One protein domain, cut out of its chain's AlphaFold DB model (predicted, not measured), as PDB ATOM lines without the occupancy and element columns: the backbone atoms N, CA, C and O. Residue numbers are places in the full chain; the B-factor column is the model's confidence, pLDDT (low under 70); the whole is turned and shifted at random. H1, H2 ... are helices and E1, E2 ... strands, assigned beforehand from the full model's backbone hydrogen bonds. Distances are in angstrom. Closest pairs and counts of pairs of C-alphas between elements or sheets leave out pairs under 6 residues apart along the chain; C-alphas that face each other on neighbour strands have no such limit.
ATOM      1  N   ALA A   4      59.784 -10.041 -66.697       85.31
ATOM      2  CA  ALA A   4      61.189  -9.744 -66.418       85.31
ATOM      3  C   ALA A   4      61.588  -8.250 -66.459       85.31
ATOM      4  O   ALA A   4      62.596  -7.883 -65.857       85.31
ATOM      5  N   CYS A   5      60.860  -7.385 -67.179       89.25
ATOM      6  CA  CYS A   5      61.088  -5.933 -67.096       89.25
ATOM      7  C   CYS A   5      60.442  -5.364 -65.833       89.25
ATOM      8  O   CYS A   5      61.068  -4.593 -65.109       89.25
ATOM      9  N   ARG A   6      59.214  -5.793 -65.532       88.81
ATOM     10  CA  ARG A   6      58.489  -5.360 -64.337       88.81
ATOM     11  C   ARG A   6      59.212  -5.766 -63.053       88.81
ATOM     12  O   ARG A   6      59.348  -4.944 -62.157       88.81
ATOM     13  N   ASP A   7      59.742  -6.982 -62.986       90.00
ATOM     14  CA  ASP A   7      60.520  -7.441 -61.830       90.00
ATOM     15  C   ASP A   7      61.776  -6.587 -61.637       90.00
ATOM     16  O   ASP A   7      62.116  -6.201 -60.522       90.00
ATOM     17  N   ASP A   8      62.450  -6.231 -62.732       90.94
ATOM     18  CA  ASP A   8      63.626  -5.370 -62.679       90.94
ATOM     19  C   ASP A   8      63.287  -3.927 -62.278       90.94
ATOM     20  O   ASP A   8      64.016  -3.318 -61.504       90.94
ATOM     21  N   TYR A   9      62.143  -3.412 -62.727       89.88
ATOM     22  CA  TYR A   9      61.599  -2.124 -62.295       89.88
ATOM     23  C   TYR A   9      61.336  -2.087 -60.786       89.88
ATOM     24  O   TYR A   9      61.734  -1.136 -60.114       89.88
ATOM     25  N   ILE A  10      60.745  -3.155 -60.242       90.25
ATOM     26  CA  ILE A  10      60.520  -3.305 -58.799       90.25
ATOM     27  C   ILE A  10      61.862  -3.364 -58.057       90.25
ATOM     28  O   ILE A  10      62.040  -2.657 -57.069       90.25
ATOM     29  N   ARG A  11      62.843  -4.134 -58.554       89.69
ATOM     30  CA  ARG A  11      64.194  -4.194 -57.956       89.69
ATOM     31  C   ARG A  11      64.922  -2.849 -57.953       89.69
ATOM     32  O   ARG A  11      65.759  -2.622 -57.087       89.69
ATOM     33  N   ARG A  12      64.620  -1.968 -58.909       89.75
ATOM     34  CA  ARG A  12      65.172  -0.607 -59.008       89.75
ATOM     35  C   ARG A  12      64.343   0.437 -58.257       89.75
ATOM     36  O   ARG A  12      64.507   1.625 -58.516       89.75
ATOM     37  N   ASN A  13      63.445   0.021 -57.362       88.38
ATOM     38  CA  ASN A  13      62.561   0.909 -56.600       88.38
ATOM     39  C   ASN A  13      61.751   1.864 -57.495       88.38
ATOM     40  O   ASN A  13      61.589   3.043 -57.194       88.38
ATOM     41  N   GLY A  14      61.274   1.367 -58.636       84.81
ATOM     42  CA  GLY A  14      60.443   2.142 -59.551       84.81
ATOM     43  C   GLY A  14      61.193   3.175 -60.403       84.81
ATOM     44  O   GLY A  14      60.563   4.058 -60.993       84.81
ATOM     45  N   LEU A  15      62.525   3.089 -60.488       86.38
ATOM     46  CA  LEU A  15      63.344   4.017 -61.268       86.38
ATOM     47  C   LEU A  15      63.543   3.551 -62.717       86.38
ATOM     48  O   LEU A  15      64.201   2.543 -62.981       86.38
ATOM     49  N   GLY A  16      63.040   4.365 -63.652       85.81
ATOM     50  CA  GLY A  16      63.223   4.196 -65.098       85.81
ATOM     51  C   GLY A  16      62.448   3.017 -65.690       85.81
ATOM     52  O   GLY A  16      62.024   2.107 -64.992       85.81
ATOM     53  N   ASN A  17      62.251   3.004 -67.007       88.38
ATOM     54  CA  ASN A  17      61.656   1.848 -67.677       88.38
ATOM     55  C   ASN A  17      62.764   0.858 -68.072       88.38
ATOM     56  O   ASN A  17      63.423   1.057 -69.089       88.38
ATOM     57  N   SER A  18      62.932  -0.221 -67.302       88.44
ATOM     58  CA  SER A  18      63.951  -1.266 -67.530       88.44
ATOM     59  C   SER A  18      63.835  -1.983 -68.886       88.44
ATOM     60  O   SER A  18      64.769  -2.630 -69.357       88.44
ATOM     61  N   CYS A  19      62.680  -1.882 -69.546       89.62
ATOM     62  CA  CYS A  19      62.473  -2.400 -70.896       89.62
ATOM     63  C   CYS A  19      63.105  -1.495 -71.970       89.62
ATOM     64  O   CYS A  19      63.334  -1.954 -73.086       89.62
ATOM     65  N   ASN A  20      63.427  -0.243 -71.637       90.69
ATOM     66  CA  ASN A  20      64.117   0.694 -72.522       90.69
ATOM     67  C   ASN A  20      65.632   0.739 -72.278       90.69
ATOM     68  O   ASN A  20      66.327   1.485 -72.966       90.69
ATOM     69  N   ASP A  21      66.148  -0.040 -71.321       92.31
ATOM     70  CA  ASP A  21      67.582  -0.086 -71.053       92.31
ATOM     71  C   ASP A  21      68.353  -0.523 -72.306       92.31
ATOM     72  O   ASP A  21      67.943  -1.486 -72.970       92.31
ATOM     73  N   PRO A  22      69.476   0.142 -72.627       93.31
ATOM     74  CA  PRO A  22      70.321  -0.267 -73.732       93.31
ATOM     75  C   PRO A  22      71.018  -1.586 -73.386       93.31
ATOM     76  O   PRO A  22      71.717  -1.694 -72.378       93.31
ATOM     77  N   ILE A  23      70.857  -2.582 -74.248       93.38
ATOM     78  CA  ILE A  23      71.570  -3.857 -74.187       93.38
ATOM     79  C   ILE A  23      72.390  -4.051 -75.461       93.38
ATOM     80  O   ILE A  23      72.086  -3.461 -76.500       93.38
ATOM     81  N   ALA A  24      73.439  -4.873 -75.388       95.00
ATOM     82  CA  ALA A  24      74.203  -5.258 -76.571       95.00
ATOM     83  C   ALA A  24      73.265  -5.877 -77.615       95.00
ATOM     84  O   ALA A  24      72.427  -6.714 -77.276       95.00
ATOM     85  N   ASN A  25      73.382  -5.440 -78.868       94.00
ATOM     86  CA  ASN A  25      72.532  -5.920 -79.944       94.00
ATOM     87  C   ASN A  25      72.954  -7.345 -80.350       94.00
ATOM     88  O   ASN A  25      74.011  -7.501 -80.958       94.00
ATOM     89  N   PRO A  26      72.144  -8.386 -80.067       92.88
ATOM     90  CA  PRO A  26      72.514  -9.769 -80.367       92.88
ATOM     91  C   PRO A  26      72.510 -10.077 -81.873       92.88
ATOM     92  O   PRO A  26      72.951 -11.148 -82.276       92.88
ATOM     93  N   PHE A  27      71.996  -9.162 -82.701       91.88
ATOM     94  CA  PHE A  27      71.970  -9.282 -84.159       91.88
ATOM     95  C   PHE A  27      73.175  -8.619 -84.833       91.88
ATOM     96  O   PHE A  27      73.297  -8.689 -86.053       91.88
ATOM     97  N   GLN A  28      74.051  -7.970 -84.064       94.31
ATOM     98  CA  GLN A  28      75.267  -7.331 -84.557       94.31
ATOM     99  C   GLN A  28      76.514  -8.094 -84.088       94.31
ATOM    100  O   GLN A  28      76.479  -8.743 -83.040       94.31
ATOM    101  N   PRO A  29      77.633  -8.021 -84.830       92.50
ATOM    102  CA  PRO A  29      78.920  -8.501 -84.342       92.50
ATOM    103  C   PRO A  29      79.308  -7.793 -83.037       92.50
ATOM    104  O   PRO A  29      79.127  -6.583 -82.914       92.50
ATOM    105  N   ALA A  30      79.870  -8.539 -82.080       88.44
ATOM    106  CA  ALA A  30      80.383  -7.962 -80.834       88.44
ATOM    107  C   ALA A  30      81.558  -6.999 -81.088       88.44
ATOM    108  O   ALA A  30      81.670  -5.978 -80.417       88.44
ATOM    109  N   ASP A  31      82.374  -7.311 -82.100       89.00
ATOM    110  CA  ASP A  31      83.513  -6.520 -82.551       89.00
ATOM    111  C   ASP A  31      83.505  -6.410 -84.083       89.00
ATOM    112  O   ASP A  31      83.108  -7.341 -84.789       89.00
ATOM    113  N   GLY A  32      84.005  -5.290 -84.610       88.94
ATOM    114  CA  GLY A  32      84.159  -5.066 -86.049       88.94
ATOM    115  C   GLY A  32      83.052  -4.218 -86.679       88.94
ATOM    116  O   GLY A  32      82.374  -3.439 -86.011       88.94
ATOM    117  N   LEU A  33      82.930  -4.305 -88.007       93.06
ATOM    118  CA  LEU A  33      81.987  -3.490 -88.771       93.06
ATOM    119  C   LEU A  33      80.551  -3.986 -88.556       93.06
ATOM    120  O   LEU A  33      80.268  -5.168 -88.745       93.06
ATOM    121  N   LEU A  34      79.647  -3.069 -88.205       94.25
ATOM    122  CA  LEU A  34      78.229  -3.376 -88.031       94.25
ATOM    123  C   LEU A  34      77.574  -3.745 -89.368       94.25
ATOM    124  O   LEU A  34      77.867  -3.168 -90.418       94.25
ATOM    125  N   ILE A  35      76.645  -4.694 -89.306       92.00
ATOM    126  CA  ILE A  35      75.768  -5.066 -90.411       92.00
ATOM    127  C   ILE A  35      74.816  -3.886 -90.662       92.00
ATOM    128  O   ILE A  35      74.195  -3.400 -89.710       92.00
ATOM    129  N   PRO A  36      74.659  -3.420 -91.915       90.94
ATOM    130  CA  PRO A  36      73.874  -2.231 -92.240       90.94
ATOM    131  C   PRO A  36      72.360  -2.512 -92.228       90.94
ATOM    132  O   PRO A  36      71.678  -2.373 -93.242       90.94
ATOM    133  N   PHE A  37      71.818  -2.926 -91.081       89.00
ATOM    134  CA  PHE A  37      70.373  -2.959 -90.859       89.00
ATOM    135  C   PHE A  37      69.800  -1.536 -90.828       89.00
ATOM    136  O   PHE A  37      70.456  -0.591 -90.389       89.00
ATOM    137  N   GLY A  38      68.549  -1.390 -91.266       84.06
ATOM    138  CA  GLY A  38      67.792  -0.154 -91.082       84.06
ATOM    139  C   GLY A  38      67.335   0.024 -89.629       84.06
ATOM    140  O   GLY A  38      67.122  -0.951 -88.909       84.06
ATOM    141  N   GLY A  39      67.149   1.275 -89.205       86.31
ATOM    142  CA  GLY A  39      66.569   1.598 -87.898       86.31
ATOM    143  C   GLY A  39      67.439   1.187 -86.704       86.31
ATOM    144  O   GLY A  39      68.667   1.206 -86.769       86.31
ATOM    145  N   GLN A  40      66.797   0.837 -85.582       87.81
ATOM    146  CA  GLN A  40      67.500   0.561 -84.323       87.81
ATOM    147  C   GLN A  40      68.385  -0.693 -84.390       87.81
ATOM    148  O   GLN A  40      69.407  -0.739 -83.713       87.81
ATOM    149  N   LEU A  41      68.054  -1.672 -85.241       90.81
ATOM    150  CA  LEU A  41      68.856  -2.891 -85.420       90.81
ATOM    151  C   LEU A  41      70.241  -2.634 -86.022       90.81
ATOM    152  O   LEU A  41      71.116  -3.487 -85.882       90.81
ATOM    153  N   GLY A  42      70.463  -1.486 -86.669       91.44
ATOM    154  CA  GLY A  42      71.774  -1.087 -87.193       91.44
ATOM    155  C   GLY A  42      72.776  -0.662 -86.114       91.44
ATOM    156  O   GLY A  42      73.963  -0.541 -86.398       91.44
ATOM    157  N   ASN A  43      72.320  -0.443 -84.877       92.69
ATOM    158  CA  ASN A  43      73.154   0.053 -83.784       92.69
ATOM    159  C   ASN A  43      73.825  -1.085 -83.006       92.69
ATOM    160  O   ASN A  43      73.263  -2.170 -82.862       92.69
ATOM    161  N   ALA A  44      74.991  -0.808 -82.414       93.00
ATOM    162  CA  ALA A  44      75.696  -1.752 -81.535       93.00
ATOM    163  C   ALA A  44      74.908  -2.092 -80.253       93.00
ATOM    164  O   ALA A  44      75.057  -3.178 -79.692       93.00
ATOM    165  N   THR A  45      74.048  -1.180 -79.794       94.81
ATOM    166  CA  THR A  45      73.131  -1.397 -78.673       94.81
ATOM    167  C   THR A  45      71.695  -1.105 -79.085       94.81
ATOM    168  O   THR A  45      71.428  -0.220 -79.899       94.81
ATOM    169  N   ILE A  46      70.764  -1.861 -78.511       93.75
ATOM    170  CA  ILE A  46      69.325  -1.719 -78.735       93.75
ATOM    171  C   ILE A  46      68.575  -1.724 -77.403       93.75
ATOM    172  O   ILE A  46      69.061  -2.311 -76.436       93.75
ATOM    173  N   PRO A  47      67.390  -1.101 -77.322       92.38
ATOM    174  CA  PRO A  47      66.532  -1.232 -76.154       92.38
ATOM    175  C   PRO A  47      66.157  -2.696 -75.885       92.38
ATOM    176  O   PRO A  47      65.866  -3.464 -76.808       92.38
ATOM    177  N   ARG A  48      66.125  -3.085 -74.606       91.19
ATOM    178  CA  ARG A  48      65.820  -4.458 -74.177       91.19
ATOM    179  C   ARG A  48      64.502  -4.990 -74.744       91.19
ATOM    180  O   ARG A  48      64.435  -6.163 -75.111       91.19
ATOM    181  N   ASN A  49      63.469  -4.154 -74.847       88.19
ATOM    182  CA  ASN A  49      62.148  -4.538 -75.351       88.19
ATOM    183  C   ASN A  49      62.187  -5.157 -76.759       88.19
ATOM    184  O   ASN A  49      61.375  -6.036 -77.030       88.19
ATOM    185  N   ILE A  50      63.137  -4.767 -77.617       88.50
ATOM    186  CA  ILE A  50      63.274  -5.296 -78.979       88.50
ATOM    187  C   ILE A  50      63.588  -6.787 -78.929       88.50
ATOM    188  O   ILE A  50      62.924  -7.580 -79.584       88.50
ATOM    189  N   THR A  51      64.536  -7.198 -78.085       88.44
ATOM    190  CA  THR A  51      64.918  -8.618 -77.947       88.44
ATOM    191  C   THR A  51      63.826  -9.498 -77.347       88.44
ATOM    192  O   THR A  51      63.889 -10.720 -77.447       88.44
ATOM    193  N   LEU A  52      62.823  -8.882 -76.724       86.50
ATOM    194  CA  LEU A  52      61.694  -9.563 -76.100       86.50
ATOM    195  C   LEU A  52      60.497  -9.717 -77.048       86.50
ATOM    196  O   LEU A  52      59.501 -10.342 -76.677       86.50
ATOM    197  N   GLN A  53      60.559  -9.134 -78.245       83.56
ATOM    198  CA  GLN A  53      59.541  -9.325 -79.271       83.56
ATOM    199  C   GLN A  53      59.630 -10.738 -79.853       83.56
ATOM    200  O   GLN A  53      60.710 -11.304 -79.987       83.56
TER     201      GLN A  53
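What this domain is: This is residues 4 to 53 of the 333 residues of an uncharacterized protein of Luteitalea sp (UniProt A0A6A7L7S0). A very small pair of antiparallel strands, E1 and E2, sits in the middle of a drawn-out body, with helix H1 at one end of the long axis and, at the other end, the wide loop of residues 25 to 38 leading round to the one-turn helix H2. A second one-turn helix, H3, follows straight on from E2, beside the strand pair. The printed part has 50 residues with three named helices and two named strands, in the order H1, E1, H2, E2, H3; its class is mixed, helices and strands, and under half of the residues are in named elements. The whole is loose, with a radius of gyration of the C-alphas of 12.7 A, and only just elongated, spanning 38 by 19 by 14 A.

Where its parts are: Find C-alpha 4 at (61.189, -9.744, -66.418); there H1 begins, and it runs through residues 4 to 11, 10.6 A from first to last C-alpha. Go on to C-alpha 22 at (70.321, -0.267, -73.732), where E1 starts, residues 22 to 24, 6.9 A long. Next comes H2, residues 39 to 42, and then E2, residues 45 to 47, 7.1 A long. H3 is residues 48 to 51; look for its end at C-alpha 51, (64.918, -8.618, -77.947).

How they stand to each other: Look first at the sheet, where E1 and E2 are antiparallel neighbours with 133 degrees between their directions. C-alphas 22 and 47 face each other at 4.6 A. N 23 and O 46 are within hydrogen-bond range at 2.8 A, as are N 46 and O 23 at 2.9 A. From E1 look to H3: their closest C-alphas are those of Ile 23 and Arg 48, 5.8 A apart. For H2 and E2 the closest C-alphas are those of Gln 40 and Ile 46, at 6.3 A. H1 is apart from H2 and from E2; it is only just apart from H3, with 8.4 A between their closest C-alphas. H2 and H3 are apart. In H1, 3 of 4 O i to N i+4 pairs are within hydrogen-bond range; H2 and H3, with 4 residues each, are too short for such a pair, and each has its 1 O i to N i+3 pair within range.

The domain as a whole: Compare C-alphas 13 and 33, those of Asn 13 and Leu 33: they are the two farthest apart, at 37.8 A. The printed part has no cut. The link from E1 to H2, 14 residues, is long; the link from H1 to E1, 10 residues, is short, and those from H2 to E2 and from E2 to H3 are tight. The mean pLDDT of the printed part is 90.1, and no printed residue is under 70.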